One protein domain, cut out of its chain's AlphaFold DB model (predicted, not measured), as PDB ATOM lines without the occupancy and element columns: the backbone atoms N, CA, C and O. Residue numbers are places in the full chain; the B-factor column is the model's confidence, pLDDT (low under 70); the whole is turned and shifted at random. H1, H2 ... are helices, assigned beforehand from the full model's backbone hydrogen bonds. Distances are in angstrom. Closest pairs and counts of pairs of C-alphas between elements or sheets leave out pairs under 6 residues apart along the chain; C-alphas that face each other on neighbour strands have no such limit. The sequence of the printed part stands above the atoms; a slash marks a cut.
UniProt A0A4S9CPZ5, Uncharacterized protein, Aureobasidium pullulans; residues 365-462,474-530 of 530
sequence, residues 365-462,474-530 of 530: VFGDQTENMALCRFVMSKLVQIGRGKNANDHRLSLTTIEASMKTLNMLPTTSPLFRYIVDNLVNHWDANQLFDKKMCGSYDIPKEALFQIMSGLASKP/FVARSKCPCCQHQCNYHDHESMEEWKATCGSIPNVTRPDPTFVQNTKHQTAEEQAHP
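AT A GLANCE: This is residues 365 to 462 and 474 to 530 of the 530 residues of an uncharacterized protein of Aureobasidium pullulans (UniProt A0A4S9CPZ5). H2, the longest helix, and H4, in the core, run nearly side by side, and the short helices H7 and H8 bridge them; H3 and H6 pack on other sides of H4. H9 and the loop 502 to 518 lie away from this core, and a tail, residues 522 to 530, sticks out. The printed part has 155 residues with ten named helices, H1 to H10 in chain order, and no named strand; its class is all helix. It is compact, with a radius of gyration of the C-alphas of 16.6 A, and spans 50 by 43 by 29 A.

IN THESE COORDINATES: H2, residues 373 to 389, is 24.6 A long and begins with C-alpha 373 at (-48.710, -11.492, 28.675). H1 is residues 365 to 369. H3, residues 399 to 411, is 18.7 A long; H4, residues 417 to 429, is 17.1 A; H6, residues 448 to 460, is 18.2 A. C-alpha 417 is at (-38.411, -11.258, 23.695). H5 is residues 432 to 435, H7 481 to 484, H8 486 to 489 and H9 495 to 501. H10, residues 519 to 525, ends with C-alpha 525 at (-36.958, -9.784, 45.672).

HOW THE PARTS SIT: H2 and H4 are close but not clearly touching, with the closest C-alphas, Met 380 and Leu 418, 7.3 A apart; they run the same way at a shallow tilt of 8 degrees. H2 touches H7 with residues 384 to 388 alone, closest at the C-alphas of Val 384 and Cys 483, 6.7 A. H2 and H8 only just touch, with 3 pairs of C-alphas within 8 A. H1 and H2 touch only at the corner, where the C-alphas of Gly 367 and Cys 376 are 5.5 A apart. H4 is the hub, touching H3, H6, H7 and H8. The closest C-alphas of H4 and H8 are Pro 417 and Tyr 489, 4.6 A, and of H4 and H7 Asp 424 and Cys 482, 6.4 A. H3 and H4 form a helical hairpin, opposite ways at 37 degrees, only just steep, closest at the C-alphas of Leu 409 and Phe 419, 5.8 A. H6 runs the same way as H4 at a steep tilt of 41 degrees, and the C-alphas of Val 427 and Leu 458 are closest, 5.8 A. H4 and H5 meet only through their link. H9 and H10 touch no helix. Every O i to N i+4 pair is within hydrogen-bond range in H1, H2, H3, H4, H6 and H9; in H10 it is 0 of 3, with 1 of 4 O i to N i+3 pairs within range, and H5, H7 and H8 are too short for an O i to N i+4 pair.

THE WHOLE: The C-alphas farthest apart, Asn 393 and Pro 530, are 57.7 A apart. Residues 463 to 473 are not printed, and C-alphas 462 and 474 are 12.1 A apart across the cut. The links H5 to H6 and H9 to H10 are long. Mean pLDDT of the printed part is 74.2; 48 residues are under 70, among them 387 to 398, 431 to 444 and 517 to 530.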
ATOM      1  N   VAL A 365     -45.442  -3.523  22.622       92.12
ATOM      2  CA  VAL A 365     -44.945  -2.534  23.595       92.12
ATOM      3  C   VAL A 365     -46.048  -2.162  24.581       92.12
ATOM      4  O   VAL A 365     -45.804  -2.139  25.782       92.12
ATOM      5  N   PHE A 366     -47.269  -1.942  24.090       93.31
ATOM      6  CA  PHE A 366     -48.428  -1.712  24.946       93.31
ATOM      7  C   PHE A 366     -48.714  -2.904  25.870       93.31
ATOM      8  O   PHE A 366     -48.918  -2.710  27.067       93.31
ATOM      9  N   GLY A 367     -48.692  -4.134  25.349       93.12
ATOM     10  CA  GLY A 367     -48.856  -5.343  26.158       93.12
ATOM     11  C   GLY A 367     -47.776  -5.475  27.234       93.12
ATOM     12  O   GLY A 367     -48.090  -5.736  28.387       93.12
ATOM     13  N   ASP A 368     -46.519  -5.192  26.892       91.00
ATOM     14  CA  ASP A 368     -45.383  -5.276  27.811       91.00
ATOM     15  C   ASP A 368     -45.481  -4.248  28.950       91.00
ATOM     16  O   ASP A 368     -45.226  -4.584  30.109       91.00
ATOM     17  N   GLN A 369     -45.903  -3.021  28.626       90.75
ATOM     18  CA  GLN A 369     -46.119  -1.928  29.583       90.75
ATOM     19  C   GLN A 369     -47.337  -2.150  30.481       90.75
ATOM     20  O   GLN A 369     -47.347  -1.697  31.621       90.75
ATOM     21  N   THR A 370     -48.363  -2.829  29.965       92.12
ATOM     22  CA  THR A 370     -49.599  -3.139  30.698       92.12
ATOM     23  C   THR A 370     -49.595  -4.548  31.282       92.12
ATOM     24  O   THR A 370     -50.641  -5.043  31.687       92.12
ATOM     25  N   GLU A 371     -48.443  -5.219  31.329       91.69
ATOM     26  CA  GLU A 371     -48.306  -6.584  31.856       91.69
ATOM     27  C   GLU A 371     -49.314  -7.586  31.248       91.69
ATOM     28  O   GLU A 371     -49.731  -8.543  31.892       91.69
ATOM     29  N   ASN A 372     -49.721  -7.376  29.994       92.62
ATOM     30  CA  ASN A 372     -50.642  -8.249  29.278       92.62
ATOM     31  C   ASN A 372     -49.860  -9.320  28.507       92.62
ATOM     32  O   ASN A 372     -49.532  -9.170  27.326       92.62
ATOM     33  N   MET A 373     -49.536 -10.408  29.209       89.56
ATOM     34  CA  MET A 373     -48.710 -11.492  28.675       89.56
ATOM     35  C   MET A 373     -49.378 -12.210  27.495       89.56
ATOM     36  O   MET A 373     -48.705 -12.512  26.505       89.56
ATOM     37  N   ALA A 374     -50.694 -12.431  27.564       89.94
ATOM     38  CA  ALA A 374     -51.464 -13.060  26.495       89.94
ATOM     39  C   ALA A 374     -51.367 -12.249  25.189       89.94
ATOM     40  O   ALA A 374     -51.050 -12.805  24.133       89.94
ATOM     41  N   LEU A 375     -51.503 -10.918  25.263       92.25
ATOM     42  CA  LEU A 375     -51.340 -10.036  24.103       92.25
ATOM     43  C   LEU A 375     -49.914 -10.098  23.543       92.25
ATOM     44  O   LEU A 375     -49.729 -10.200  22.328       92.25
ATOM     45  N   CYS A 376     -48.894 -10.069  24.406       92.06
ATOM     46  CA  CYS A 376     -47.497 -10.187  23.982       92.06
ATOM     47  C   CYS A 376     -47.238 -11.505  23.236       92.06
ATOM     48  O   CYS A 376     -46.639 -11.489  22.157       92.06
ATOM     49  N   ARG A 377     -47.725 -12.636  23.758       89.06
ATOM     50  CA  ARG A 377     -47.602 -13.965  23.129       89.06
ATOM     51  C   ARG A 377     -48.332 -14.041  21.793       89.06
ATOM     52  O   ARG A 377     -47.763 -14.523  20.807       89.06
ATOM     53  N   PHE A 378     -49.554 -13.514  21.735       90.00
ATOM     54  CA  PHE A 378     -50.328 -13.434  20.500       90.00
ATOM     55  C   PHE A 378     -49.559 -12.659  19.423       90.00
ATOM     56  O   PHE A 378     -49.356 -13.145  18.305       90.00
ATOM     57  N   VAL A 379     -49.069 -11.467  19.769       90.88
ATOM     58  CA  VAL A 379     -48.327 -10.609  18.841       90.88
ATOM     59  C   VAL A 379     -47.058 -11.298  18.344       90.88
ATOM     60  O   VAL A 379     -46.794 -11.294  17.137       90.88
ATOM     61  N   MET A 380     -46.296 -11.933  19.237       89.00
ATOM     62  CA  MET A 380     -45.100 -12.689  18.862       89.00
ATOM     63  C   MET A 380     -45.417 -13.831  17.900       89.00
ATOM     64  O   MET A 380     -44.712 -14.017  16.903       89.00
ATOM     65  N   SER A 381     -46.530 -14.526  18.125       86.81
ATOM     66  CA  SER A 381     -46.989 -15.582  17.226       86.81
ATOM     67  C   SER A 381     -47.304 -15.061  15.829       86.81
ATOM     68  O   SER A 381     -46.847 -15.630  14.832       86.81
ATOM     69  N   LYS A 382     -48.001 -13.925  15.729       85.75
ATOM     70  CA  LYS A 382     -48.295 -13.294  14.434       85.75
ATOM     71  C   LYS A 382     -47.035 -12.781  13.730       85.75
ATOM     72  O   LYS A 382     -46.910 -12.952  12.516       85.75
ATOM     73  N   LEU A 383     -46.069 -12.216  14.459       84.94
ATOM     74  CA  LEU A 383     -44.787 -11.770  13.890       84.94
ATOM     75  C   LEU A 383     -44.022 -12.925  13.226       84.94
ATOM     76  O   LEU A 383     -43.545 -12.794  12.093       84.94
ATOM     77  N   VAL A 384     -43.949 -14.080  13.893       78.94
ATOM     78  CA  VAL A 384     -43.302 -15.283  13.347       78.94
ATOM     79  C   VAL A 384     -44.036 -15.799  12.107       78.94
ATOM     80  O   VAL A 384     -43.386 -16.132  11.112       78.94
ATOM     81  N   GLN A 385     -45.372 -15.809  12.116       77.56
ATOM     82  CA  GLN A 385     -46.181 -16.212  10.959       77.56
ATOM     83  C   GLN A 385     -45.934 -15.313   9.734       77.56
ATOM     84  O   GLN A 385     -45.651 -15.827   8.648       77.56
ATOM     85  N   ILE A 386     -45.936 -13.984   9.905       74.50
ATOM     86  CA  ILE A 386     -45.632 -13.033   8.820       74.50
ATOM     87  C   ILE A 386     -44.211 -13.261   8.279       74.50
ATOM     88  O   ILE A 386     -43.991 -13.239   7.065       74.50
ATOM     89  N   GLY A 387     -43.241 -13.530   9.159       66.00
ATOM     90  CA  GLY A 387     -41.867 -13.850   8.767       66.00
ATOM     91  C   GLY A 387     -41.746 -15.121   7.912       66.00
ATOM     92  O   GLY A 387     -40.940 -15.159   6.979       66.00
ATOM     93  N   ARG A 388     -42.567 -16.148   8.181       65.06
ATOM     94  CA  ARG A 388     -42.595 -17.413   7.417       65.06
ATOM     95  C   ARG A 388     -43.262 -17.263   6.041       65.06
ATOM     96  O   ARG A 388     -42.796 -17.883   5.080       65.06
ATOM     97  N   GLY A 389     -44.310 -16.437   5.952       52.59
ATOM     98  CA  GLY A 389     -45.148 -16.256   4.759       52.59
ATOM     99  C   GLY A 389     -44.533 -15.429   3.623       52.59
ATOM    100  O   GLY A 389     -45.004 -15.512   2.491       52.59
ATOM    101  N   LYS A 390     -43.462 -14.658   3.865       56.19
ATOM    102  CA  LYS A 390     -42.776 -13.927   2.785       56.19
ATOM    103  C   LYS A 390     -42.031 -14.893   1.853       56.19
ATOM    104  O   LYS A 390     -41.273 -15.756   2.309       56.19
ATOM    105  N   ASN A 391     -42.225 -14.730   0.541       45.38
ATOM    106  CA  ASN A 391     -41.473 -15.447  -0.492       45.38
ATOM    107  C   ASN A 391     -39.969 -15.233  -0.284       45.38
ATOM    108  O   ASN A 391     -39.532 -14.113  -0.034       45.38
ATOM    109  N   ALA A 392     -39.158 -16.275  -0.477       46.38
ATOM    110  CA  ALA A 392     -37.698 -16.221  -0.316       46.38
ATOM    111  C   ALA A 392     -36.961 -15.306  -1.326       46.38
ATOM    112  O   ALA A 392     -35.738 -15.321  -1.408       46.38
ATOM    113  N   ASN A 393     -37.705 -14.528  -2.114       40.06
ATOM    114  CA  ASN A 393     -37.186 -13.551  -3.064       40.06
ATOM    115  C   ASN A 393     -37.520 -12.100  -2.664       40.06
ATOM    116  O   ASN A 393     -36.985 -11.185  -3.282       40.06
ATOM    117  N   ASP A 394     -38.366 -11.874  -1.648       50.47
ATOM    118  CA  ASP A 394     -38.774 -10.536  -1.198       50.47
ATOM    119  C   ASP A 394     -38.323 -10.278   0.249       50.47
ATOM    120  O   ASP A 394     -39.086 -10.311   1.215       50.47
ATOM    121  N   HIS A 395     -37.010 -10.092   0.396       52.06
ATOM    122  CA  HIS A 395     -36.340  -9.815   1.671       52.06
ATOM    123  C   HIS A 395     -36.218  -8.315   1.975       52.06
ATOM    124  O   HIS A 395     -35.508  -7.927   2.904       52.06
ATOM    125  N   ARG A 396     -36.874  -7.455   1.186       56.31
ATOM    126  CA  ARG A 396     -36.850  -6.008   1.401       56.31
ATOM    127  C   ARG A 396     -37.896  -5.635   2.436       56.31
ATOM    128  O   ARG A 396     -39.092  -5.830   2.234       56.31
ATOM    129  N   LEU A 397     -37.447  -5.084   3.556       61.69
ATOM    130  CA  LEU A 397     -38.353  -4.334   4.407       61.69
ATOM    131  C   LEU A 397     -38.677  -2.990   3.772       61.69
ATOM    132  O   LEU A 397     -37.823  -2.360   3.146       61.69
ATOM    133  N   SER A 398     -39.897  -2.518   4.013       69.75
ATOM    134  CA  SER A 398     -40.179  -1.098   3.873       69.75
ATOM    135  C   SER A 398     -39.303  -0.309   4.851       69.75
ATOM    136  O   SER A 398     -39.015  -0.768   5.961       69.75
ATOM    137  N   LEU A 399     -38.921   0.907   4.465       70.38
ATOM    138  CA  LEU A 399     -38.217   1.835   5.356       70.38
ATOM    139  C   LEU A 399     -38.986   2.055   6.661       70.38
ATOM    140  O   LEU A 399     -38.391   2.037   7.733       70.38
ATOM    141  N   THR A 400     -40.316   2.108   6.573       74.50
ATOM    142  CA  THR A 400     -41.214   2.225   7.726       74.50
ATOM    143  C   THR A 400     -41.060   1.078   8.727       74.50
ATOM    144  O   THR A 400     -41.128   1.303   9.931       74.50
ATOM    145  N   THR A 401     -40.785  -0.151   8.269       77.69
ATOM    146  CA  THR A 401     -40.560  -1.287   9.179       77.69
ATOM    147  C   THR A 401     -39.205  -1.180   9.880       77.69
ATOM    148  O   THR A 401     -39.089  -1.531  11.054       77.69
ATOM    149  N   ILE A 402     -38.175  -0.682   9.187       77.06
ATOM    150  CA  ILE A 402     -36.846  -0.463   9.779       77.06
ATOM    151  C   ILE A 402     -36.931   0.639  10.839       77.06
ATOM    152  O   ILE A 402     -36.483   0.435  11.964       77.06
ATOM    153  N   GLU A 403     -37.566   1.763  10.514       79.50
ATOM    154  CA  GLU A 403     -37.834   2.860  11.453       79.50
ATOM    155  C   GLU A 403     -38.588   2.377  12.692       79.50
ATOM    156  O   GLU A 403     -38.159   2.625  13.822       79.50
ATOM    157  N   ALA A 404     -39.672   1.623  12.488       83.38
ATOM    158  CA  ALA A 404     -40.447   1.042  13.576       83.38
ATOM    159  C   ALA A 404     -39.606   0.082  14.429       83.38
ATOM    160  O   ALA A 404     -39.707   0.118  15.655       83.38
ATOM    161  N   SER A 405     -38.741  -0.727  13.810       86.31
ATOM    162  CA  SER A 405     -37.824  -1.627  14.522       86.31
ATOM    163  C   SER A 405     -36.869  -0.839  15.419       86.31
ATOM    164  O   SER A 405     -36.768  -1.134  16.607       86.31
ATOM    165  N   MET A 406     -36.218   0.207  14.896       86.62
ATOM    166  CA  MET A 406     -35.273   1.020  15.676       86.62
ATOM    167  C   MET A 406     -35.965   1.777  16.807       86.62
ATOM    168  O   MET A 406     -35.463   1.804  17.929       86.62
ATOM    169  N   LYS A 407     -37.152   2.339  16.551       87.12
ATOM    170  CA  LYS A 407     -37.970   2.964  17.596       87.12
ATOM    171  C   LYS A 407     -38.319   1.957  18.696       87.12
ATOM    172  O   LYS A 407     -38.180   2.268  19.871       87.12
ATOM    173  N   THR A 408     -38.716   0.745  18.318       90.12
ATOM    174  CA  THR A 408     -39.095  -0.324  19.255       90.12
ATOM    175  C   THR A 408     -37.914  -0.793  20.099       90.12
ATOM    176  O   THR A 408     -38.043  -0.909  21.314       90.12
ATOM    177  N   LEU A 409     -36.736  -0.964  19.494       90.81
ATOM    178  CA  LEU A 409     -35.510  -1.323  20.212       90.81
ATOM    179  C   LEU A 409     -35.065  -0.250  21.222       90.81
ATOM    180  O   LEU A 409     -34.389  -0.583  22.188       90.81
ATOM    181  N   ASN A 410     -35.432   1.022  21.025       88.31
ATOM    182  CA  ASN A 410     -35.182   2.088  22.004       88.31
ATOM    183  C   ASN A 410     -36.169   2.075  23.186       88.31
ATOM    184  O   ASN A 410     -35.868   2.652  24.227       88.31
ATOM    185  N   MET A 411     -37.344   1.457  23.033       87.81
ATOM    186  CA  MET A 411     -38.385   1.417  24.071       87.81
ATOM    187  C   MET A 411     -38.301   0.173  24.963       87.81
ATOM    188  O   MET A 411     -38.847   0.183  26.061       87.81
ATOM    189  N   LEU A 412     -37.642  -0.893  24.499       89.31
ATOM    190  CA  LEU A 412     -37.622  -2.191  25.171       89.31
ATOM    191  C   LEU A 412     -36.253  -2.509  25.788       89.31
ATOM    192  O   LEU A 412     -35.221  -2.194  25.190       89.31
ATOM    193  N   PRO A 413     -36.214  -3.190  26.948       88.12
ATOM    194  CA  PRO A 413     -34.970  -3.720  27.489       88.12
ATOM    195  C   PRO A 413     -34.430  -4.848  26.602       88.12
ATOM    196  O   PRO A 413     -35.176  -5.542  25.914       88.12
ATOM    197  N   THR A 414     -33.123  -5.097  26.672       84.56
ATOM    198  CA  THR A 414     -32.454  -6.150  25.883       84.56
ATOM    199  C   THR A 414     -32.880  -7.567  26.267       84.56
ATOM    200  O   THR A 414     -32.697  -8.499  25.486       84.56
ATOM    201  N   THR A 415     -33.470  -7.731  27.452       84.06
ATOM    202  CA  THR A 415     -34.085  -8.979  27.912       84.06
ATOM    203  C   THR A 415     -35.427  -9.258  27.232       84.06
ATOM    204  O   THR A 415     -35.835 -10.418  27.170       84.06
ATOM    205  N   SER A 416     -36.086  -8.234  26.671       89.12
ATOM    206  CA  SER A 416     -37.394  -8.374  26.031       89.12
ATOM    207  C   SER A 416     -37.346  -9.389  24.879       89.12
ATOM    208  O   SER A 416     -36.473  -9.297  24.004       89.12
ATOM    209  N   PRO A 417     -38.299 -10.335  24.816       90.88
ATOM    210  CA  PRO A 417     -38.411 -11.258  23.695       90.88
ATOM    211  C   PRO A 417     -38.532 -10.569  22.336       90.88
ATOM    212  O   PRO A 417     -37.881 -11.001  21.382       90.88
ATOM    213  N   LEU A 418     -39.292  -9.471  22.239       91.75
ATOM    214  CA  LEU A 418     -39.405  -8.730  20.983       91.75
ATOM    215  C   LEU A 418     -38.086  -8.051  20.599       91.75
ATOM    216  O   LEU A 418     -37.731  -8.051  19.421       91.75
ATOM    217  N   PHE A 419     -37.328  -7.523  21.567       92.38
ATOM    218  CA  PHE A 419     -35.996  -6.969  21.299       92.38
ATOM    219  C   PHE A 419     -35.095  -8.031  20.660       92.38
ATOM    220  O   PHE A 419     -34.543  -7.816  19.577       92.38
ATOM    221  N   ARG A 420     -35.006  -9.207  21.296       90.19
ATOM    222  CA  ARG A 420     -34.217 -10.344  20.798       90.19
ATOM    223  C   ARG A 420     -34.693 -10.789  19.416       90.19
ATOM    224  O   ARG A 420     -33.878 -10.957  18.513       90.19
ATOM    225  N   TYR A 421     -36.007 -10.894  19.215       89.62
ATOM    226  CA  TYR A 421     -36.592 -11.265  17.928       89.62
ATOM    227  C   TYR A 421     -36.231 -10.283  16.813       89.62
ATOM    228  O   TYR A 421     -35.835 -10.716  15.732       89.62
ATOM    229  N   ILE A 422     -36.347  -8.971  17.050       88.56
ATOM    230  CA  ILE A 422     -36.009  -7.947  16.053       88.56
ATOM    231  C   ILE A 422     -34.528  -8.055  15.670       88.56
ATOM    232  O   ILE A 422     -34.213  -8.051  14.481       88.56
ATOM    233  N   VAL A 423     -33.627  -8.210  16.648       87.94
ATOM    234  CA  VAL A 423     -32.186  -8.396  16.404       87.94
ATOM    235  C   VAL A 423     -31.915  -9.674  15.607       87.94
ATOM    236  O   VAL A 423     -31.212  -9.629  14.597       87.94
ATOM    237  N   ASP A 424     -32.500 -10.806  15.992       85.12
ATOM    238  CA  ASP A 424     -32.294 -12.068  15.281       85.12
ATOM    239  C   ASP A 424     -32.900 -12.048  13.875       85.12
ATOM    240  O   ASP A 424     -32.335 -12.644  12.951       85.12
ATOM    241  N   ASN A 425     -34.008 -11.330  13.672       82.00
ATOM    242  CA  ASN A 425     -34.602 -11.117  12.357       82.00
ATOM    243  C   ASN A 425     -33.706 -10.232  11.473       82.00
ATOM    244  O   ASN A 425     -33.385 -10.634  10.353       82.00
ATOM    245  N   LEU A 426     -33.215  -9.103  12.008       80.00
ATOM    246  CA  LEU A 426     -32.215  -8.220  11.386       80.00
ATOM    247  C   LEU A 426     -30.995  -9.004  10.920       80.00
ATOM    248  O   LEU A 426     -30.568  -8.894   9.770       80.00
ATOM    249  N   VAL A 427     -30.439  -9.813  11.821       80.19
ATOM    250  CA  VAL A 427     -29.243 -10.599  11.550       80.19
ATOM    251  C   VAL A 427     -29.542 -11.643  10.490       80.19
ATOM    252  O   VAL A 427     -28.784 -11.729   9.530       80.19
ATOM    253  N   ASN A 428     -30.605 -12.443  10.629       76.25
ATOM    254  CA  ASN A 428     -30.800 -13.658   9.834       76.25
ATOM    255  C   ASN A 428     -31.549 -13.467   8.516       76.25
ATOM    256  O   ASN A 428     -31.242 -14.184   7.564       76.25
ATOM    257  N   HIS A 429     -32.477 -12.516   8.452       72.56
ATOM    258  CA  HIS A 429     -33.408 -12.359   7.337       72.56
ATOM    259  C   HIS A 429     -33.234 -11.073   6.537       72.56
ATOM    260  O   HIS A 429     -33.776 -11.004   5.431       72.56
ATOM    261  N   TRP A 430     -32.493 -10.085   7.046       70.38
ATOM    262  CA  TRP A 430     -32.300  -8.820   6.341       70.38
ATOM    263  C   TRP A 430     -30.951  -8.700   5.644       70.38
ATOM    264  O   TRP A 430     -29.926  -9.254   6.043       70.38
ATOM    265  N   ASP A 431     -30.991  -7.973   4.531       64.06
ATOM    266  CA  ASP A 431     -29.835  -7.642   3.715       64.06
ATOM    267  C   ASP A 431     -29.031  -6.538   4.409       64.06
ATOM    268  O   ASP A 431     -29.450  -5.379   4.464       64.06
ATOM    269  N   ALA A 432     -27.854  -6.896   4.927       62.06
ATOM    270  CA  ALA A 432     -26.958  -5.964   5.609       62.06
ATOM    271  C   ALA A 432     -26.591  -4.745   4.738       62.06
ATOM    272  O   ALA A 432     -26.336  -3.667   5.275       62.06
ATOM    273  N   ASN A 433     -26.619  -4.871   3.404       62.62
ATOM    274  CA  ASN A 433     -26.355  -3.742   2.509       62.62
ATOM    275  C   ASN A 433     -27.477  -2.693   2.526       62.62
ATOM    276  O   ASN A 433     -27.205  -1.535   2.229       62.62
ATOM    277  N   GLN A 434     -28.712  -3.072   2.878       63.38
ATOM    278  CA  GLN A 434     -29.828  -2.134   3.061       63.38
ATOM    279  C   GLN A 434     -29.772  -1.459   4.428       63.38
ATOM    280  O   GLN A 434     -29.990  -0.254   4.520       63.38
ATOM    281  N   LEU A 435     -29.438  -2.218   5.478       62.53
ATOM    282  CA  LEU A 435     -29.353  -1.696   6.844       62.53
ATOM    283  C   LEU A 435     -28.246  -0.639   6.990       62.53
ATOM    284  O   LEU A 435     -28.425   0.356   7.686       62.53
ATOM    285  N   PHE A 436     -27.117  -0.839   6.301       65.62
ATOM    286  CA  PHE A 436     -25.942   0.035   6.374       65.62
ATOM    287  C   PHE A 436     -25.683   0.836   5.090       65.62
ATOM    288  O   PHE A 436     -24.569   1.336   4.897       65.62
ATOM    289  N   ASP A 437     -26.678   0.983   4.205       65.69
ATOM    290  CA  ASP A 437     -26.543   1.867   3.042       65.69
ATOM    291  C   ASP A 437     -26.163   3.279   3.530       65.69
ATOM    292  O   ASP A 437     -26.785   3.848   4.430       65.69
ATOM    293  N   LYS A 438     -25.120   3.867   2.932       52.22
ATOM    294  CA  LYS A 438     -24.600   5.200   3.275       52.22
ATOM    295  C   LYS A 438     -25.642   6.312   3.135       52.22
ATOM    296  O   LYS A 438     -25.453   7.369   3.727       52.22
ATOM    297  N   LYS A 439     -26.720   6.097   2.369       55.47
ATOM    298  CA  LYS A 439     -27.862   7.028   2.309       55.47
ATOM    299  C   LYS A 439     -28.783   6.955   3.540       55.47
ATOM    300  O   LYS A 439     -29.486   7.924   3.793       55.47
ATOM    301  N   MET A 440     -28.765   5.840   4.276       51.69
ATOM    302  CA  MET A 440     -29.671   5.490   5.388       51.69
ATOM    303  C   MET A 440     -28.995   5.560   6.769       51.69
ATOM    304  O   MET A 440     -29.630   5.879   7.764       51.69
ATOM    305  N   CYS A 441     -27.683   5.313   6.844       50.91
ATOM    306  CA  CYS A 441     -26.908   5.268   8.097       50.91
ATOM    307  C   CYS A 441     -26.882   6.607   8.885       50.91
ATOM    308  O   CYS A 441     -26.406   6.660  10.015       50.91
ATOM    309  N   GLY A 442     -27.401   7.699   8.308       53.94
ATOM    310  CA  GLY A 442     -27.536   9.001   8.969       53.94
ATOM    311  C   GLY A 442     -28.935   9.339   9.503       53.94
ATOM    312  O   GLY A 442     -29.078  10.413  10.079       53.94
ATOM    313  N   SER A 443     -29.957   8.498   9.290       58.78
ATOM    314  CA  SER A 443     -31.361   8.842   9.591       58.78
ATOM    315  C   SER A 443     -31.984   8.107  10.781       58.78
ATOM    316  O   SER A 443     -33.076   8.487  11.194       58.78
ATOM    317  N   TYR A 444     -31.327   7.089  11.349       65.69
ATOM    318  CA  TYR A 444     -31.908   6.264  12.416       65.69
ATOM    319  C   TYR A 444     -31.010   6.211  13.654       65.69
ATOM    320  O   TYR A 444     -29.809   5.964  13.544       65.69
ATOM    321  N   ASP A 445     -31.605   6.410  14.833       76.50
ATOM    322  CA  ASP A 445     -30.926   6.274  16.124       76.50
ATOM    323  C   ASP A 445     -30.982   4.810  16.587       76.50
ATOM    324  O   ASP A 445     -31.965   4.356  17.177       76.50
ATOM    325  N   ILE A 446     -29.956   4.034  16.224       80.62
ATOM    326  CA  ILE A 446     -29.850   2.621  16.605       80.62
ATOM    327  C   ILE A 446     -29.283   2.541  18.030       80.62
ATOM    328  O   ILE A 446     -28.162   3.018  18.252       80.62
ATOM    329  N   PRO A 447     -29.971   1.881  18.984       85.31
ATOM    330  CA  PRO A 447     -29.426   1.678  20.321       85.31
ATOM    331  C   PRO A 447     -28.054   1.006  20.250       85.31
ATOM    332  O   PRO A 447     -27.883   0.007  19.550       85.31
ATOM    333  N   LYS A 448     -27.072   1.517  21.002       85.81
ATOM    334  CA  LYS A 448     -25.686   1.002  20.979       85.81
ATOM    335  C   LYS A 448     -25.615  -0.503  21.225       85.81
ATOM    336  O   LYS A 448     -24.841  -1.194  20.569       85.81
ATOM    337  N   GLU A 449     -26.438  -0.989  22.148       87.94
ATOM    338  CA  GLU A 449     -26.496  -2.402  22.503       87.94
ATOM    339  C   GLU A 449     -27.104  -3.246  21.375       87.94
ATOM    340  O   GLU A 449     -26.531  -4.261  20.986       87.94
ATOM    341  N   ALA A 450     -28.191  -2.775  20.752       87.56
ATOM    342  CA  ALA A 450     -28.757  -3.425  19.571       87.56
ATOM    343  C   ALA A 450     -27.738  -3.468  18.423       87.56
ATOM    344  O   ALA A 450     -27.528  -4.518  17.822       87.56
ATOM    345  N   LEU A 451     -27.046  -2.354  18.152       86.56
ATOM    346  CA  LEU A 451     -26.003  -2.291  17.129       86.56
ATOM    347  C   LEU A 451     -24.883  -3.301  17.409       86.56
ATOM    348  O   LEU A 451     -24.458  -4.009  16.499       86.56
ATOM    349  N   PHE A 452     -24.422  -3.393  18.658       87.75
ATOM    350  CA  PHE A 452     -23.396  -4.351  19.058       87.75
ATOM    351  C   PHE A 452     -23.834  -5.801  18.817       87.75
ATOM    352  O   PHE A 452     -23.074  -6.576  18.229       87.75
ATOM    353  N   GLN A 453     -25.059  -6.162  19.207       88.56
ATOM    354  CA  GLN A 453     -25.595  -7.511  19.010       88.56
ATOM    355  C   GLN A 453     -25.801  -7.838  17.526       88.56
ATOM    356  O   GLN A 453     -25.391  -8.910  17.076       88.56
ATOM    357  N   ILE A 454     -26.324  -6.892  16.736       85.19
ATOM    358  CA  ILE A 454     -26.483  -7.044  15.282       85.19
ATOM    359  C   ILE A 454     -25.119  -7.273  14.623       85.19
ATOM    360  O   ILE A 454     -24.938  -8.240  13.884       85.19
ATOM    361  N   MET A 455     -24.136  -6.412  14.904       83.44
ATOM    362  CA  MET A 455     -22.796  -6.511  14.318       83.44
ATOM    363  C   MET A 455     -22.092  -7.809  14.722       83.44
ATOM    364  O   MET A 455     -21.445  -8.440  13.888       83.44
ATOM    365  N   SER A 456     -22.252  -8.238  15.975       85.69
ATOM    366  CA  SER A 456     -21.684  -9.493  16.474       85.69
ATOM    367  C   SER A 456     -22.318 -10.714  15.804       85.69
ATOM    368  O   SER A 456     -21.599 -11.614  15.358       85.69
ATOM    369  N   GLY A 457     -23.647 -10.724  15.666       82.94
ATOM    370  CA  GLY A 457     -24.386 -11.766  14.956       82.94
ATOM    371  C   GLY A 457     -23.999 -11.847  13.478       82.94
ATOM    372  O   GLY A 457     -23.714 -12.932  12.975       82.94
ATOM    373  N   LEU A 458     -23.893 -10.704  12.792       78.81
ATOM    374  CA  LEU A 458     -23.430 -10.638  11.403       78.81
ATOM    375  C   LEU A 458     -21.982 -11.122  11.242       78.81
ATOM    376  O   LEU A 458     -21.689 -11.820  10.275       78.81
ATOM    377  N   ALA A 459     -21.089 -10.795  12.180       78.88
ATOM    378  CA  ALA A 459     -19.697 -11.249  12.151       78.88
ATOM    379  C   ALA A 459     -19.551 -12.752  12.437       78.88
ATOM    380  O   ALA A 459     -18.637 -13.395  11.921       78.88
ATOM    381  N   SER A 460     -20.451 -13.315  13.246       77.50
ATOM    382  CA  SER A 460     -20.472 -14.739  13.596       77.50
ATOM    383  C   SER A 460     -21.155 -15.614  12.549       77.50
ATOM    384  O   SER A 460     -21.022 -16.840  12.587       77.50
ATOM    385  N   LYS A 461     -21.863 -15.015  11.582       68.56
ATOM    386  CA  LYS A 461     -22.395 -15.766  10.449       68.56
ATOM    387  C   LYS A 461     -21.235 -16.365   9.652       68.56
ATOM    388  O   LYS A 461     -20.345 -15.626   9.228       68.56
ATOM    389  N   PRO A 462     -21.240 -17.683   9.392       56.28
ATOM    390  CA  PRO A 462     -20.266 -18.258   8.483       56.28
ATOM    391  C   PRO A 462     -20.401 -17.541   7.139       56.28
ATOM    392  O   PRO A 462     -21.499 -17.471   6.580       56.28
ATOM    393  N   PHE A 474     -29.042 -18.412   0.302       43.88
ATOM    394  CA  PHE A 474     -29.953 -19.054   1.246       43.88
ATOM    395  C   PHE A 474     -29.170 -19.517   2.482       43.88
ATOM    396  O   PHE A 474     -28.507 -20.555   2.452       43.88
ATOM    397  N   VAL A 475     -29.283 -18.809   3.609       46.78
ATOM    398  CA  VAL A 475     -29.155 -19.507   4.898       46.78
ATOM    399  C   VAL A 475     -30.383 -20.403   4.971       46.78
ATOM    400  O   VAL A 475     -31.509 -19.907   4.985       46.78
ATOM    401  N   ALA A 476     -30.187 -21.720   4.905       46.59
ATOM    402  CA  ALA A 476     -31.291 -22.667   4.935       46.59
ATOM    403  C   ALA A 476     -32.226 -22.333   6.113       46.59
ATOM    404  O   ALA A 476     -31.786 -22.281   7.264       46.59
ATOM    405  N   ARG A 477     -33.522 -22.118   5.828       48.94
ATOM    406  CA  ARG A 477     -34.582 -21.870   6.832       48.94
ATOM    407  C   ARG A 477     -34.596 -22.912   7.966       48.94
ATOM    408  O   ARG A 477     -35.164 -22.655   9.022       48.94
ATOM    409  N   SER A 478     -33.946 -24.060   7.770       49.94
ATOM    410  CA  SER A 478     -33.740 -25.117   8.764       49.94
ATOM    411  C   SER A 478     -32.840 -24.735   9.945       49.94
ATOM    412  O   SER A 478     -32.772 -25.507  10.894       49.94
ATOM    413  N   LYS A 479     -32.153 -23.580   9.924       62.94
ATOM    414  CA  LYS A 479     -31.278 -23.141  11.028       62.94
ATOM    415  C   LYS A 479     -31.556 -21.737  11.591       62.94
ATOM    416  O   LYS A 479     -30.814 -21.345  12.485       62.94
ATOM    417  N   CYS A 480     -32.559 -20.963  11.126       73.44
ATOM    418  CA  CYS A 480     -32.837 -19.671  11.796       73.44
ATOM    419  C   CYS A 480     -33.478 -19.920  13.165       73.44
ATOM    420  O   CYS A 480     -34.574 -20.496  13.194       73.44
ATOM    421  N   PRO A 481     -32.904 -19.392  14.260       76.56
ATOM    422  CA  PRO A 481     -33.535 -19.441  15.575       76.56
ATOM    423  C   PRO A 481     -34.945 -18.840  15.565       76.56
ATOM    424  O   PRO A 481     -35.890 -19.447  16.050       76.56
ATOM    425  N   CYS A 482     -35.107 -17.697  14.904       76.88
ATOM    426  CA  CYS A 482     -36.363 -16.964  14.747       76.88
ATOM    427  C   CYS A 482     -37.492 -17.721  14.017       76.88
ATOM    428  O   CYS A 482     -38.663 -17.381  14.169       76.88
ATOM    429  N   CYS A 483     -37.149 -18.715  13.188       74.88
ATOM    430  CA  CYS A 483     -38.115 -19.472  12.387       74.88
ATOM    431  C   CYS A 483     -38.408 -20.849  12.984       74.88
ATOM    432  O   CYS A 483     -39.513 -21.352  12.792       74.88
ATOM    433  N   GLN A 484     -37.426 -21.461  13.650       74.44
ATOM    434  CA  GLN A 484     -37.508 -22.825  14.185       74.44
ATOM    435  C   GLN A 484     -37.867 -22.851  15.673       74.44
ATOM    436  O   GLN A 484     -38.537 -23.778  16.116       74.44
ATOM    437  N   HIS A 485     -37.463 -21.830  16.434       81.69
ATOM    438  CA  HIS A 485     -37.592 -21.773  17.890       81.69
ATOM    439  C   HIS A 485     -38.464 -20.599  18.329       81.69
ATOM    440  O   HIS A 485     -38.008 -19.683  19.005       81.69
ATOM    441  N   GLN A 486     -39.731 -20.617  17.914       83.75
ATOM    442  CA  GLN A 486     -40.692 -19.549  18.202       83.75
ATOM    443  C   GLN A 486     -40.847 -19.283  19.706       83.75
ATOM    444  O   GLN A 486     -40.796 -18.128  20.122       83.75
ATOM    445  N   CYS A 487     -40.936 -20.334  20.525       88.25
ATOM    446  CA  CYS A 487     -41.082 -20.192  21.974       88.25
ATOM    447  C   CYS A 487     -39.849 -19.604  22.671       88.25
ATOM    448  O   CYS A 487     -39.970 -19.162  23.805       88.25
ATOM    449  N   ASN A 488     -38.687 -19.497  22.010       87.88
ATOM    450  CA  ASN A 488     -37.560 -18.733  22.569       87.88
ATOM    451  C   ASN A 488     -37.864 -17.227  22.662       87.88
ATOM    452  O   ASN A 488     -37.133 -16.494  23.335       87.88
ATOM    453  N   TYR A 489     -38.910 -16.768  21.969       88.62
ATOM    454  CA  TYR A 489     -39.368 -15.383  21.948       88.62
ATOM    455  C   TYR A 489     -40.786 -15.218  22.518       88.62
ATOM    456  O   TYR A 489     -41.381 -14.155  22.365       88.62
ATOM    457  N   HIS A 490     -41.340 -16.251  23.147       87.81
ATOM    458  CA  HIS A 490     -42.534 -16.128  23.978       87.81
ATOM    459  C   HIS A 490     -42.091 -16.030  25.438       87.81
ATOM    460  O   HIS A 490     -41.131 -16.686  25.838       87.81
ATOM    461  N   ASP A 491     -42.784 -15.215  26.227       84.25
ATOM    462  CA  ASP A 491     -42.577 -15.195  27.672       84.25
ATOM    463  C   ASP A 491     -43.286 -16.395  28.289       84.25
ATOM    464  O   ASP A 491     -44.506 -16.488  28.191       84.25
ATOM    465  N   HIS A 492     -42.525 -17.292  28.915       85.38
ATOM    466  CA  HIS A 492     -43.034 -18.446  29.658       85.38
ATOM    467  C   HIS A 492     -42.624 -18.347  31.121       85.38
ATOM    468  O   HIS A 492     -41.447 -18.116  31.420       85.38
ATOM    469  N   GLU A 493     -43.578 -18.526  32.032       83.25
ATOM    470  CA  GLU A 493     -43.311 -18.465  33.476       83.25
ATOM    471  C   GLU A 493     -42.563 -19.708  33.951       83.25
ATOM    472  O   GLU A 493     -41.650 -19.641  34.774       83.25
ATOM    473  N   SER A 494     -42.933 -20.858  33.393       85.56
ATOM    474  CA  SER A 494     -42.356 -22.151  33.724       85.56
ATOM    475  C   SER A 494     -42.406 -23.096  32.528       85.56
ATOM    476  O   SER A 494     -43.049 -22.838  31.509       85.56
ATOM    477  N   MET A 495     -41.691 -24.214  32.642       85.19
ATOM    478  CA  MET A 495     -41.726 -25.256  31.620       85.19
ATOM    479  C   MET A 495     -43.072 -25.991  31.634       85.19
ATOM    480  O   MET A 495     -43.503 -26.504  30.606       85.19
ATOM    481  N   GLU A 496     -43.696 -26.074  32.807       85.56
ATOM    482  CA  GLU A 496     -45.023 -26.628  33.044       85.56
ATOM    483  C   GLU A 496     -46.083 -25.776  32.344       85.56
ATOM    484  O   GLU A 496     -46.850 -26.306  31.550       85.56
ATOM    485  N   GLU A 497     -46.036 -24.457  32.542       87.25
ATOM    486  CA  GLU A 497     -46.918 -23.508  31.857       87.25
ATOM    487  C   GLU A 497     -46.729 -23.570  30.338       87.25
ATOM    488  O   GLU A 497     -47.703 -23.696  29.606       87.25
ATOM    489  N   TRP A 498     -45.483 -23.594  29.846       87.94
ATOM    490  CA  TRP A 498     -45.240 -23.772  28.411       87.94
ATOM    491  C   TRP A 498     -45.886 -25.051  27.861       87.94
ATOM    492  O   TRP A 498     -46.383 -25.032  26.738       87.94
ATOM    493  N   LYS A 499     -45.849 -26.166  28.609       85.69
ATOM    494  CA  LYS A 499     -46.450 -27.430  28.155       85.69
ATOM    495  C   LYS A 499     -47.962 -27.308  28.013       85.69
ATOM    496  O   LYS A 499     -48.476 -27.847  27.042       85.69
ATOM    497  N   ALA A 500     -48.611 -26.622  28.953       81.88
ATOM    498  CA  ALA A 500     -50.052 -26.394  28.938       81.88
ATOM    499  C   ALA A 500     -50.476 -25.476  27.780       81.88
ATOM    500  O   ALA A 500     -51.472 -25.749  27.129       81.88
ATOM    501  N   THR A 501     -49.687 -24.444  27.462       82.94
ATOM    502  CA  THR A 501     -50.082 -23.442  26.456       82.94
ATOM    503  C   THR A 501     -49.537 -23.726  25.055       82.94
ATOM    504  O   THR A 501     -50.270 -23.907  24.091       82.94
ATOM    505  N   CYS A 502     -48.215 -23.743  24.893       84.06
ATOM    506  CA  CYS A 502     -47.563 -23.882  23.587       84.06
ATOM    507  C   CYS A 502     -47.158 -25.327  23.257       84.06
ATOM    508  O   CYS A 502     -46.849 -25.623  22.103       84.06
ATOM    509  N   GLY A 503     -47.082 -26.204  24.259       81.38
ATOM    510  CA  GLY A 503     -46.598 -27.578  24.118       81.38
ATOM    511  C   GLY A 503     -47.577 -28.523  23.421       81.38
ATOM    512  O   GLY A 503     -47.131 -29.518  22.848       81.38
ATOM    513  N   SER A 504     -48.871 -28.201  23.439       77.75
ATOM    514  CA  SER A 504     -49.945 -28.901  22.722       77.75
ATOM    515  C   SER A 504     -49.964 -28.576  21.222       77.75
ATOM    516  O   SER A 504     -50.376 -29.406  20.409       77.75
ATOM    517  N   ILE A 505     -49.439 -27.410  20.825       78.88
ATOM    518  CA  ILE A 505     -49.528 -26.910  19.450       78.88
ATOM    519  C   ILE A 505     -48.613 -27.716  18.499       78.88
ATOM    520  O   ILE A 505     -47.389 -27.779  18.694       78.88
ATOM    521  N   PRO A 506     -49.147 -28.264  17.388       73.56
ATOM    522  CA  PRO A 506     -48.350 -28.980  16.399       73.56
ATOM    523  C   PRO A 506     -47.223 -28.121  15.810       73.56
ATOM    524  O   PRO A 506     -47.420 -26.972  15.414       73.56
ATOM    525  N   ASN A 507     -46.034 -28.710  15.654       73.31
ATOM    526  CA  ASN A 507     -44.844 -28.067  15.074       73.31
ATOM    527  C   ASN A 507     -44.251 -26.898  15.887       73.31
ATOM    528  O   ASN A 507     -43.405 -26.160  15.368       73.31
ATOM    529  N   VAL A 508     -44.639 -26.735  17.155       79.06
ATOM    530  CA  VAL A 508     -43.951 -25.842  18.090       79.06
ATOM    531  C   VAL A 508     -42.777 -26.576  18.734       79.06
ATOM    532  O   VAL A 508     -42.887 -27.721  19.171       79.06
ATOM    533  N   THR A 509     -41.608 -25.933  18.762       83.69
ATOM    534  CA  THR A 509     -40.422 -26.505  19.405       83.69
ATOM    535  C   THR A 509     -40.312 -26.040  20.846       83.69
ATOM    536  O   THR A 509     -40.612 -24.893  21.181       83.69
ATOM    537  N   ARG A 510     -39.835 -26.952  21.698       85.50
ATOM    538  CA  ARG A 510     -39.537 -26.663  23.098       85.50
ATOM    539  C   ARG A 510     -38.558 -25.483  23.208       85.50
ATOM    540  O   ARG A 510     -37.518 -25.539  22.544       85.50
ATOM    541  N   PRO A 511     -38.849 -24.459  24.033       87.62
ATOM    542  CA  PRO A 511     -37.936 -23.352  24.249       87.62
ATOM    543  C   PRO A 511     -36.659 -23.821  24.942       87.62
ATOM    544  O   PRO A 511     -36.662 -24.781  25.721       87.62
ATOM    545  N   ASP A 512     -35.564 -23.118  24.671       84.56
ATOM    546  CA  ASP A 512     -34.346 -23.267  25.460       84.56
ATOM    547  C   ASP A 512     -34.631 -22.828  26.911       84.56
ATOM    548  O   ASP A 512     -35.213 -21.756  27.108       84.56
ATOM    549  N   PRO A 513     -34.230 -23.610  27.935       83.00
ATOM    550  CA  PRO A 513     -34.453 -23.260  29.338       83.00
ATOM    551  C   PRO A 513     -33.920 -21.882  29.736       83.00
ATOM    552  O   PRO A 513     -34.427 -21.295  30.681       83.00
ATOM    553  N   THR A 514     -32.923 -21.352  29.022       82.62
ATOM    554  CA  THR A 514     -32.384 -20.002  29.257       82.62
ATOM    555  C   THR A 514     -33.355 -18.873  28.900       82.62
ATOM    556  O   THR A 514     -33.129 -17.736  29.310       82.62
ATOM    557  N   PHE A 515     -34.422 -19.169  28.152       79.94
ATOM    558  CA  PHE A 515     -35.476 -18.217  27.784       79.94
ATOM    559  C   PHE A 515     -36.800 -18.468  28.513       79.94
ATOM    560  O   PHE A 515     -37.738 -17.695  28.342       79.94
ATOM    561  N   VAL A 516     -36.880 -19.537  29.309       73.94
ATOM    562  CA  VAL A 516     -37.994 -19.785  30.226       73.94
ATOM    563  C   VAL A 516     -37.680 -19.041  31.521       73.94
ATOM    564  O   VAL A 516     -36.556 -19.135  32.007       73.94
ATOM    565  N   GLN A 517     -38.670 -18.346  32.084       62.84
ATOM    566  CA  GLN A 517     -38.581 -17.357  33.169       62.84
ATOM    567  C   GLN A 517     -38.228 -15.948  32.687       62.84
ATOM    568  O   GLN A 517     -37.096 -15.634  32.317       62.84
ATOM    569  N   ASN A 518     -39.217 -15.057  32.767       52.75
ATOM    570  CA  ASN A 518     -38.991 -13.638  32.569       52.75
ATOM    571  C   ASN A 518     -38.399 -13.025  33.848       52.75
ATOM    572  O   ASN A 518     -38.922 -13.172  34.953       52.75
ATOM    573  N   THR A 519     -37.309 -12.283  33.684       45.59
ATOM    574  CA  THR A 519     -36.500 -11.638  34.735       45.59
ATOM    575  C   THR A 519     -37.240 -10.530  35.502       45.59
ATOM    576  O   THR A 519     -36.689  -9.961  36.444       45.59
ATOM    577  N   LYS A 520     -38.494 -10.218  35.139       49.06
ATOM    578  CA  LYS A 520     -39.311  -9.182  35.796       49.06
ATOM    579  C   LYS A 520     -39.579  -9.495  37.277       49.06
ATOM    580  O   LYS A 520     -39.571  -8.574  38.084       49.06
ATOM    581  N   HIS A 521     -39.695 -10.769  37.662       38.88
ATOM    582  CA  HIS A 521     -39.924 -11.156  39.064       38.88
ATOM    583  C   HIS A 521     -38.666 -11.170  39.948       38.88
ATOM    584  O   HIS A 521     -38.791 -11.145  41.168       38.88
ATOM    585  N   GLN A 522     -37.453 -11.146  39.383       38.59
ATOM    586  CA  GLN A 522     -36.223 -11.184  40.193       38.59
ATOM    587  C   GLN A 522     -35.845  -9.817  40.785       38.59
ATOM    588  O   GLN A 522     -35.251  -9.748  41.858       38.59
ATOM    589  N   THR A 523     -36.229  -8.709  40.141       33.56
ATOM    590  CA  THR A 523     -35.829  -7.366  40.606       33.56
ATOM    591  C   THR A 523     -36.600  -6.867  41.831       33.56
ATOM    592  O   THR A 523     -36.102  -5.980  42.522       33.56
ATOM    593  N   ALA A 524     -37.762  -7.450  42.152       33.47
ATOM    594  CA  ALA A 524     -38.514  -7.101  43.359       33.47
ATOM    595  C   ALA A 524     -37.971  -7.797  44.623       33.47
ATOM    596  O   ALA A 524     -37.955  -7.189  45.692       33.47
ATOM    597  N   GLU A 525     -37.480  -9.038  44.516       32.75
ATOM    598  CA  GLU A 525     -36.958  -9.784  45.672       32.75
ATOM    599  C   GLU A 525     -35.495  -9.440  45.998       32.75
ATOM    600  O   GLU A 525     -35.147  -9.327  47.173       32.75
ATOM    601  N   GLU A 526     -34.642  -9.154  45.005       32.16
ATOM    602  CA  GLU A 526     -33.245  -8.751  45.268       32.16
ATOM    603  C   GLU A 526     -33.094  -7.320  45.817       32.16
ATOM    604  O   GLU A 526     -32.036  -6.974  46.342       32.16
ATOM    605  N   GLN A 527     -34.144  -6.491  45.765       34.97
ATOM    606  CA  GLN A 527     -34.160  -5.158  46.391       34.97
ATOM    607  C   GLN A 527     -34.811  -5.142  47.787       34.97
ATOM    608  O   GLN A 527     -34.865  -4.088  48.424       34.97
ATOM    609  N   ALA A 528     -35.273  -6.293  48.291       33.91
ATOM    610  CA  ALA A 528     -35.974  -6.423  49.572       33.91
ATOM    611  C   ALA A 528     -35.146  -7.100  50.685       33.91
ATOM    612  O   ALA A 528     -35.700  -7.509  51.713       33.91
ATOM    613  N   HIS A 529     -33.821  -7.187  50.536       30.59
ATOM    614  CA  HIS A 529     -32.926  -7.592  51.621       30.59
ATOM    615  C   HIS A 529     -31.892  -6.493  51.938       30.59
ATOM    616  O   HIS A 529     -31.255  -5.992  51.015       30.59
ATOM    617  N   PRO A 530     -31.796  -6.066  53.218       37.81
ATOM    618  CA  PRO A 530     -31.103  -4.843  53.638       37.81
ATOM    619  C   PRO A 530     -29.578  -4.883  53.526       37.81
ATOM    620  O   PRO A 530     -28.988  -5.980  53.664       37.81
TER     621      PRO A 530